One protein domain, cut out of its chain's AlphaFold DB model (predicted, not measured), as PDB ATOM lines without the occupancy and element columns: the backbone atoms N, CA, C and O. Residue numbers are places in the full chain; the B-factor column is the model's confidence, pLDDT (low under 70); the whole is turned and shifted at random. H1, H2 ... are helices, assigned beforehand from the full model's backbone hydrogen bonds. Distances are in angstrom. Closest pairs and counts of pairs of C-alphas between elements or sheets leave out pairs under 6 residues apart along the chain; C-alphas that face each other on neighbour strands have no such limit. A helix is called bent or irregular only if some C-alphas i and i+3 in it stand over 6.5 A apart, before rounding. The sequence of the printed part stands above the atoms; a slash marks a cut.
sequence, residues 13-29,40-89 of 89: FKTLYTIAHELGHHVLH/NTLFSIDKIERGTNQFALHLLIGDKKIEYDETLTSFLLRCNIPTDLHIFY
ATOM      1  N   PHE A  13     -12.459  33.689  34.813       93.69
ATOM      2  CA  PHE A  13     -12.594  32.374  34.193       93.69
ATOM      3  C   PHE A  13     -12.894  32.493  32.698       93.69
ATOM      4  O   PHE A  13     -12.215  31.863  31.890       93.69
ATOM      5  N   LYS A  14     -13.870  33.321  32.303       91.94
ATOM      6  CA  LYS A  14     -14.204  33.523  30.885       91.94
ATOM      7  C   LYS A  14     -13.026  34.080  30.102       91.94
ATOM      8  O   LYS A  14     -12.801  33.652  28.978       91.94
ATOM      9  N   THR A  15     -12.256  34.987  30.695       93.00
ATOM     10  CA  THR A  15     -11.027  35.527  30.100       93.00
ATOM     11  C   THR A  15     -10.034  34.406  29.804       93.00
ATOM     12  O   THR A  15      -9.596  34.258  28.662       93.00
ATOM     13  N   LEU A  16      -9.713  33.577  30.804       94.31
ATOM     14  CA  LEU A  16      -8.790  32.451  30.644       94.31
ATOM     15  C   LEU A  16      -9.310  31.415  29.646       94.31
ATOM     16  O   LEU A  16      -8.553  30.943  28.799       94.31
ATOM     17  N   TYR A  17     -10.603  31.106  29.704       95.00
ATOM     18  CA  TYR A  17     -11.259  30.195  28.777       95.00
ATOM     19  C   TYR A  17     -11.185  30.692  27.333       95.00
ATOM     20  O   TYR A  17     -10.767  29.938  26.460       95.00
ATOM     21  N   THR A  18     -11.517  31.961  27.068       91.38
ATOM     22  CA  THR A  18     -11.422  32.537  25.721       91.38
ATOM     23  C   THR A  18      -9.981  32.515  25.213       91.38
ATOM     24  O   THR A  18      -9.758  32.148  24.065       91.38
ATOM     25  N   ILE A  19      -8.985  32.823  26.051       93.50
ATOM     26  CA  ILE A  19      -7.572  32.728  25.650       93.50
ATOM     27  C   ILE A  19      -7.205  31.285  25.277       93.50
ATOM     28  O   ILE A  19      -6.602  31.057  24.229       93.50
ATOM     29  N   ALA A  20      -7.573  30.312  26.113       95.25
ATOM     30  CA  ALA A  20      -7.286  28.899  25.880       95.25
ATOM     31  C   ALA A  20      -7.992  28.363  24.621       95.25
ATOM     32  O   ALA A  20      -7.403  27.592  23.863       95.25
ATOM     33  N   HIS A  21      -9.222  28.811  24.369       93.56
ATOM     34  CA  HIS A  21     -10.002  28.476  23.183       93.56
ATOM     35  C   HIS A  21      -9.357  29.044  21.907       93.56
ATOM     36  O   HIS A  21      -9.016  28.291  20.999       93.56
ATOM     37  N   GLU A  22      -9.068  30.345  21.851       90.56
ATOM     38  CA  GLU A  22      -8.414  30.949  20.678       90.56
ATOM     39  C   GLU A  22      -7.013  30.362  20.426       90.56
ATOM     40  O   GLU A  22      -6.595  30.171  19.279       90.56
ATOM     41  N   LEU A  23      -6.291  29.997  21.493       92.00
ATOM     42  CA  LEU A  23      -5.043  29.249  21.373       92.00
ATOM     43  C   LEU A  23      -5.273  27.860  20.757       92.00
ATOM     44  O   LEU A  23      -4.507  27.451  19.884       92.00
ATOM     45  N   GLY A  24      -6.327  27.154  21.164       92.25
ATOM     46  CA  GLY A  24      -6.711  25.860  20.606       92.25
ATOM     47  C   GLY A  24      -6.970  25.913  19.103       92.25
ATOM     48  O   GLY A  24      -6.507  25.032  18.381       92.25
ATOM     49  N   HIS A  25      -7.593  26.980  18.597       88.12
ATOM     50  CA  HIS A  25      -7.716  27.188  17.153       88.12
ATOM     51  C   HIS A  25      -6.350  27.281  16.468       88.12
ATOM     52  O   HIS A  25      -6.133  26.669  15.425       88.12
ATOM     53  N   HIS A  26      -5.401  28.008  17.058       87.44
ATOM     54  CA  HIS A  26      -4.073  28.146  16.468       87.44
ATOM     55  C   HIS A  26      -3.261  26.842  16.517       87.44
ATOM     56  O   HIS A  26      -2.534  26.533  15.574       87.44
ATOM     57  N   VAL A  27      -3.396  26.069  17.600       90.50
ATOM     58  CA  VAL A  27      -2.657  24.816  17.817       90.50
ATOM     59  C   VAL A  27      -3.252  23.652  17.021       90.50
ATOM     60  O   VAL A  27      -2.519  22.943  16.334       90.50
ATOM     61  N   LEU A  28      -4.568  23.437  17.101       89.81
ATOM     62  CA  LEU A  28      -5.240  22.290  16.480       89.81
ATOM     63  C   LEU A  28      -5.616  22.531  15.017       89.81
ATOM     64  O   LEU A  28      -5.753  21.581  14.242       89.81
ATOM     65  N   HIS A  29      -5.801  23.792  14.633       84.94
ATOM     66  CA  HIS A  29      -6.380  24.179  13.349       84.94
ATOM     67  C   HIS A  29      -5.529  25.245  12.615       84.94
ATOM     68  O   HIS A  29      -6.059  26.247  12.132       84.94
ATOM     69  N   ASN A  40     -19.819  28.143   4.554       45.59
ATOM     70  CA  ASN A  40     -20.120  26.998   3.669       45.59
ATOM     71  C   ASN A  40     -20.238  25.600   4.314       45.59
ATOM     72  O   ASN A  40     -20.691  24.691   3.623       45.59
ATOM     73  N   THR A  41     -19.862  25.365   5.581       53.53
ATOM     74  CA  THR A  41     -19.784  23.985   6.126       53.53
ATOM     75  C   THR A  41     -20.066  23.889   7.635       53.53
ATOM     76  O   THR A  41     -19.213  23.450   8.402       53.53
ATOM     77  N   LEU A  42     -21.280  24.251   8.071       56.91
ATOM     78  CA  LEU A  42     -21.725  24.249   9.485       56.91
ATOM     79  C   LEU A  42     -21.242  23.029  10.304       56.91
ATOM     80  O   LEU A  42     -20.694  23.193  11.387       56.91
ATOM     81  N   PHE A  43     -21.304  21.819   9.738       53.66
ATOM     82  CA  PHE A  43     -20.850  20.586  10.401       53.66
ATOM     83  C   PHE A  43     -19.339  20.536  10.702       53.66
ATOM     84  O   PHE A  43     -18.903  19.953  11.694       53.66
ATOM     85  N   SER A  44     -18.511  21.125   9.835       61.69
ATOM     86  CA  SER A  44     -17.060  21.189  10.057       61.69
ATOM     87  C   SER A  44     -16.707  22.206  11.138       61.69
ATOM     88  O   SER A  44     -15.771  21.967  11.895       61.69
ATOM     89  N   ILE A  45     -17.479  23.293  11.236       73.44
ATOM     90  CA  ILE A  45     -17.326  24.304  12.286       73.44
ATOM     91  C   ILE A  45     -17.638  23.673  13.638       73.44
ATOM     92  O   ILE A  45     -16.781  23.703  14.507       73.44
ATOM     93  N   ASP A  46     -18.779  22.997  13.788       78.38
ATOM     94  CA  ASP A  46     -19.165  22.385  15.067       78.38
ATOM     95  C   ASP A  46     -18.100  21.411  15.596       78.38
ATOM     96  O   ASP A  46     -17.809  21.375  16.792       78.38
ATOM     97  N   LYS A  47     -17.459  20.643  14.706       84.75
ATOM     98  CA  LYS A  47     -16.363  19.736  15.077       84.75
ATOM     99  C   LYS A  47     -15.094  20.486  15.504       84.75
ATOM    100  O   LYS A  47     -14.449  20.066  16.463       84.75
ATOM    101  N   ILE A  48     -14.733  21.554  14.790       88.44
ATOM    102  CA  ILE A  48     -13.584  22.418  15.107       88.44
ATOM    103  C   ILE A  48     -13.794  23.103  16.460       88.44
ATOM    104  O   ILE A  48     -12.935  23.018  17.337       88.44
ATOM    105  N   GLU A  49     -14.957  23.718  16.657       90.12
ATOM    106  CA  GLU A  49     -15.337  24.389  17.900       90.12
ATOM    107  C   GLU A  49     -15.338  23.403  19.069       90.12
ATOM    108  O   GLU A  49     -14.760  23.678  20.119       90.12
ATOM    109  N   ARG A  50     -15.894  22.197  18.876       93.00
ATOM    110  CA  ARG A  50     -15.889  21.161  19.913       93.00
ATOM    111  C   ARG A  50     -14.478  20.724  20.300       93.00
ATOM    112  O   ARG A  50     -14.190  20.634  21.491       93.00
ATOM    113  N   GLY A  51     -13.604  20.481  19.321       94.00
ATOM    114  CA  GLY A  51     -12.203  20.125  19.580       94.00
ATOM    115  C   GLY A  51     -11.430  21.250  20.270       94.00
ATOM    116  O   GLY A  51     -10.610  21.005  21.152       94.00
ATOM    117  N   THR A  52     -11.748  22.495  19.927       94.44
ATOM    118  CA  THR A  52     -11.148  23.684  20.535       94.44
ATOM    119  C   THR A  52     -11.625  23.878  21.983       94.44
ATOM    120  O   THR A  52     -10.812  24.161  22.862       94.44
ATOM    121  N   ASN A  53     -12.909  23.637  22.272       95.75
ATOM    122  CA  ASN A  53     -13.440  23.639  23.641       95.75
ATOM    123  C   ASN A  53     -12.797  22.538  24.495       95.75
ATOM    124  O   ASN A  53     -12.373  22.810  25.617       95.75
ATOM    125  N   GLN A  54     -12.656  21.325  23.950       96.94
ATOM    126  CA  GLN A  54     -11.939  20.219  24.597       96.94
ATOM    127  C   GLN A  54     -10.502  20.616  24.947       96.94
ATOM    128  O   GLN A  54     -10.069  20.464  26.089       96.94
ATOM    129  N   PHE A  55      -9.775  21.181  23.981       96.75
ATOM    130  CA  PHE A  55      -8.419  21.680  24.198       96.75
ATOM    131  C   PHE A  55      -8.361  22.717  25.320       96.75
ATOM    132  O   PHE A  55      -7.517  22.608  26.208       96.75
ATOM    133  N   ALA A  56      -9.270  23.695  25.306       97.00
ATOM    134  CA  ALA A  56      -9.319  24.737  26.320       97.00
ATOM    135  C   ALA A  56      -9.533  24.149  27.722       97.00
ATOM    136  O   ALA A  56      -8.817  24.512  28.654       97.00
ATOM    137  N   LEU A  57     -10.461  23.197  27.869       97.62
ATOM    138  CA  LEU A  57     -10.691  22.522  29.146       97.62
ATOM    139  C   LEU A  57      -9.463  21.749  29.618       97.62
ATOM    140  O   LEU A  57      -9.047  21.929  30.759       97.62
ATOM    141  N   HIS A  58      -8.844  20.941  28.754       97.44
ATOM    142  CA  HIS A  58      -7.634  20.204  29.118       97.44
ATOM    143  C   HIS A  58      -6.488  21.138  29.526       97.44
ATOM    144  O   HIS A  58      -5.796  20.860  30.504       97.44
ATOM    145  N   LEU A  59      -6.326  22.269  28.836       97.69
ATOM    146  CA  LEU A  59      -5.306  23.259  29.168       97.69
ATOM    147  C   LEU A  59      -5.556  23.919  30.536       97.69
ATOM    148  O   LEU A  59      -4.614  24.098  31.303       97.69
ATOM    149  N   LEU A  60      -6.809  24.258  30.858       97.19
ATOM    150  CA  LEU A  60      -7.179  24.863  32.146       97.19
ATOM    151  C   LEU A  60      -7.116  23.866  33.315       97.19
ATOM    152  O   LEU A  60      -6.749  24.232  34.436       97.19
ATOM    153  N   ILE A  61      -7.475  22.606  33.068       97.62
ATOM    154  CA  ILE A  61      -7.394  21.521  34.054       97.62
ATOM    155  C   ILE A  61      -5.926  21.215  34.379       97.62
ATOM    156  O   ILE A  61      -5.581  21.050  35.556       97.62
ATOM    157  N   GLY A  62      -5.062  21.208  33.359       97.00
ATOM    158  CA  GLY A  62      -3.649  20.859  33.479       97.00
ATOM    159  C   GLY A  62      -3.464  19.381  33.829       97.00
ATOM    160  O   GLY A  62      -4.204  18.522  33.359       97.00
ATOM    161  N   ASP A  63      -2.501  19.083  34.700       97.19
ATOM    162  CA  ASP A  63      -2.169  17.704  35.096       97.19
ATOM    163  C   ASP A  63      -3.071  17.129  36.201       97.19
ATOM    164  O   ASP A  63      -2.816  16.031  36.709       97.19
ATOM    165  N   LYS A  64      -4.115  17.861  36.614       97.38
ATOM    166  CA  LYS A  64      -5.062  17.384  37.629       97.38
ATOM    167  C   LYS A  64      -5.771  16.133  37.120       97.38
ATOM    168  O   LYS A  64      -6.152  16.038  35.956       97.38
ATOM    169  N   LYS A  65      -5.976  15.177  38.021       96.44
ATOM    170  CA  LYS A  65      -6.651  13.910  37.730       96.44
ATOM    171  C   LYS A  65      -7.825  13.722  38.671       96.44
ATOM    172  O   LYS A  65      -7.822  14.260  39.781       96.44
ATOM    173  N   ILE A  66      -8.796  12.945  38.202       96.75
ATOM    174  CA  ILE A  66      -9.913  12.471  39.014       96.75
ATOM    175  C   ILE A  66      -9.340  11.672  40.189       96.75
ATOM    176  O   ILE A  66      -8.469  10.816  39.999       96.75
ATOM    177  N   GLU A  67      -9.797  11.994  41.392       96.62
ATOM    178  CA  GLU A  67      -9.397  11.317  42.623       96.62
ATOM    179  C   GLU A  67     -10.229  10.048  42.869       96.62
ATOM    180  O   GLU A  67     -11.242   9.795  42.214       96.62
ATOM    181  N   TYR A  68      -9.782   9.199  43.797       95.94
ATOM    182  CA  TYR A  68     -10.531   7.992  44.149       95.94
ATOM    183  C   TYR A  68     -11.903   8.371  44.724       95.94
ATOM    184  O   TYR A  68     -11.977   9.226  45.602       95.94
ATOM    185  N   ASP A  69     -12.960   7.718  44.233       95.06
ATOM    186  CA  ASP A  69     -14.365   7.981  44.599       95.06
ATOM    187  C   ASP A  69     -14.896   9.376  44.188       95.06
ATOM    188  O   ASP A  69     -15.959   9.816  44.625       95.06
ATOM    189  N   GLU A  70     -14.190  10.088  43.303       97.19
ATOM    190  CA  GLU A  70     -14.637  11.373  42.765       97.19
ATOM    191  C   GLU A  70     -15.430  11.191  41.460       97.19
ATOM    192  O   GLU A  70     -14.999  10.519  40.520       97.19
ATOM    193  N   THR A  71     -16.601  11.827  41.363       97.44
ATOM    194  CA  THR A  71     -17.359  11.863  40.103       97.44
ATOM    195  C   THR A  71     -16.720  12.828  39.105       97.44
ATOM    196  O   THR A  71     -16.093  13.813  39.496       97.44
ATOM    197  N   LEU A  72     -16.951  12.625  37.803       96.69
ATOM    198  CA  LEU A  72     -16.483  13.568  36.781       96.69
ATOM    199  C   LEU A  72     -16.977  15.002  37.046       96.69
ATOM    200  O   LEU A  72     -16.209  15.953  36.935       96.69
ATOM    201  N   THR A  73     -18.241  15.168  37.440       97.25
ATOM    202  CA  THR A  73     -18.805  16.485  37.768       97.25
ATOM    203  C   THR A  73     -18.068  17.132  38.939       97.25
ATOM    204  O   THR A  73     -17.712  18.307  38.860       97.25
ATOM    205  N   SER A  74     -17.802  16.372  40.005       97.56
ATOM    206  CA  SER A  74     -17.048  16.851  41.172       97.56
ATOM    207  C   SER A  74     -15.626  17.264  40.791       97.56
ATOM    208  O   SER A  74     -15.188  18.348  41.173       97.56
ATOM    209  N   PHE A  75     -14.956  16.463  39.960       98.19
ATOM    210  CA  PHE A  75     -13.627  16.765  39.433       98.19
ATOM    211  C   PHE A  75     -13.591  18.075  38.641       98.19
ATOM    212  O   PHE A  75     -12.737  18.933  38.880       98.19
ATOM    213  N   LEU A  76     -14.532  18.260  37.713       97.69
ATOM    214  CA  LEU A  76     -14.598  19.463  36.886       97.69
ATOM    215  C   LEU A  76     -14.911  20.706  37.728       97.69
ATOM    216  O   LEU A  76     -14.265  21.738  37.550       97.69
ATOM    217  N   LEU A  77     -15.813  20.599  38.708       97.44
ATOM    218  CA  LEU A  77     -16.080  21.681  39.660       97.44
ATOM    219  C   LEU A  77     -14.851  22.019  40.512       97.44
ATOM    220  O   LEU A  77     -14.533  23.194  40.677       97.44
ATOM    221  N   ARG A  78     -14.112  21.014  40.998       97.25
ATOM    222  CA  ARG A  78     -12.848  21.202  41.730       97.25
ATOM    223  C   ARG A  78     -11.776  21.880  40.875       97.25
ATOM    224  O   ARG A  78     -10.949  22.631  41.391       97.25
ATOM    225  N   CYS A  79     -11.808  21.663  39.564       96.88
ATOM    226  CA  CYS A  79     -10.965  22.369  38.601       96.88
ATOM    227  C   CYS A  79     -11.467  23.785  38.257       96.88
ATOM    228  O   CYS A  79     -10.848  24.443  37.423       96.88
ATOM    229  N   ASN A  80     -12.530  24.268  38.910       96.50
ATOM    230  CA  ASN A  80     -13.231  25.523  38.626       96.50
ATOM    231  C   ASN A  80     -13.841  25.587  37.219       96.50
ATOM    232  O   ASN A  80     -13.973  26.674  36.664       96.50
ATOM    233  N   ILE A  81     -14.217  24.443  36.634       97.38
ATOM    234  CA  ILE A  81     -14.907  24.389  35.342       97.38
ATOM    235  C   ILE A  81     -16.425  24.535  35.567       97.38
ATOM    236  O   ILE A  81     -17.033  23.661  36.199       97.38
ATOM    237  N   PRO A  82     -17.060  25.596  35.032       96.06
ATOM    238  CA  PRO A  82     -18.506  25.785  35.058       96.06
ATOM    239  C   PRO A  82     -19.270  24.618  34.426       96.06
ATOM    240  O   PRO A  82     -18.820  24.015  33.451       96.06
ATOM    241  N   THR A  83     -20.448  24.308  34.965       96.56
ATOM    242  CA  THR A  83     -21.244  23.134  34.566       96.56
ATOM    243  C   THR A  83     -21.698  23.165  33.110       96.56
ATOM    244  O   THR A  83     -21.825  22.117  32.484       96.56
ATOM    245  N   ASP A  84     -21.920  24.353  32.551       94.94
ATOM    246  CA  ASP A  84     -22.279  24.551  31.145       94.94
ATOM    247  C   ASP A  84     -21.179  24.096  30.176       94.94
ATOM    248  O   ASP A  84     -21.478  23.739  29.038       94.94
ATOM    249  N   LEU A  85     -19.924  24.020  30.632       95.75
ATOM    250  CA  LEU A  85     -18.804  23.545  29.822       95.75
ATOM    251  C   LEU A  85     -18.536  22.044  29.964       95.75
ATOM    252  O   LEU A  85     -17.759  21.496  29.186       95.75
ATOM    253  N   HIS A  86     -19.187  21.343  30.900       96.31
ATOM    254  CA  HIS A  86     -18.928  19.914  31.146       96.31
ATOM    255  C   HIS A  86     -19.225  19.039  29.922       96.31
ATOM    256  O   HIS A  86     -18.626  17.984  29.764       96.31
ATOM    257  N   ILE A  87     -20.090  19.498  29.014       95.69
ATOM    258  CA  ILE A  87     -20.420  18.813  27.751       95.69
ATOM    259  C   ILE A  87     -19.242  18.710  26.764       95.69
ATOM    260  O   ILE A  87     -19.326  17.986  25.761       95.69
ATOM    261  N   PHE A  88     -18.187  19.493  27.003       94.69
ATOM    262  CA  PHE A  88     -16.981  19.542  26.187       94.69
ATOM    263  C   PHE A  88     -15.809  18.786  26.811       94.69
ATOM    264  O   PHE A  88     -14.741  18.822  26.221       94.69
ATOM    265  N   TYR A  89     -15.968  18.136  27.965       91.62
ATOM    266  CA  TYR A  89     -14.972  17.198  28.489       91.62
ATOM    267  C   TYR A  89     -15.316  15.782  28.015       91.62
ATOM    268  O   TYR A  89     -14.433  15.126  27.422       91.62
TER     269      TYR A  89
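What this domain is: This is residues 13 to 29 and 40 to 89 of the 89 residues of the protein "ImmA/IrrE family metallo-endopeptidase" of Brevibacillus laterosporus (UniProt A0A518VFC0). One long helix, H2, makes most of the long axis; H1 crosses it on one side, and the short helix H4 packs on another side of it at a steep angle. H3 sits beyond the last residues of H2 and touches H4, after the link has looped out and folded back, while residues 40 to 47 stick out at the other end. The printed part has 67 residues with four named helices, H1, H2, H3 and H4 along the chain, and no named strand; the class is all helix. It is only just compact, close to loose, with a radius of gyration of the C-alphas of 12.9 A, and spans 45 by 21 by 18 A.

Where its parts are: H2, the longest helix, covers residues 42 to 61 and is 28.6 A from first to last C-alpha, from (-21.725, 24.249, 9.485) to (-7.394, 21.521, 34.054). H1 covers residues 13 to 28 and measures 21.7 A, beginning at C-alpha 13 at (-12.594, 32.374, 34.193). H3 is residues 72 to 78, 9.8 A long. H4 is residues 83 to 88, 10.1 A long, and ends at C-alpha 88 at (-16.981, 19.542, 26.187). H4 is irregular, but only just: C-alphas 84 and 87 are 6.9 A apart.

How they stand to each other: H2 touches H1, and their closest C-alphas, those of Ala 20 and Ala 56, are 4.7 A apart. The two run opposite ways at a steep tilt of 61 degrees. With residues 50 to 57 alone, H2 also touches H4; the closest C-alphas are those of Gln 54 and Phe 88, 5.3 A apart, and the helices run opposite ways at a steep tilt of 64 degrees. H4 in turn touches H3, with C-alphas Leu 76 and His 86 closest at 7.2 A, opposite ways at a steep tilt of 55 degrees. The packing is mostly crossed: of these three pairs of helices, 0 are at a shallow tilt. H1 is apart from H3 and from H4, and H2 and H3 are only just apart, at 8.0 A. In H1, H2 and H3 every O i to N i+4 pair is within hydrogen-bond range; in H4 0 of 2 are, beside 2 of 3 O i to N i+3 pairs.

The domain as a whole: The outline is a rod, and its two farthest C-alphas, those of Asn 40 and Tyr 68, are 45.7 A apart. Residues 40 to 47, of which 42 to 47 belong to H2, stand free; the body without them spans 36 by 18 by 18 A. Residues 30 to 39 are not printed, and C-alphas 29 and 40 are 17.0 A apart across this cut, which lies in the link from H1 to H2. Of the links that are printed whole, H2 to H3 is short and H3 to H4 tight. The mean pLDDT of the printed part is 91.1, and residues 40 to 44 are under 70.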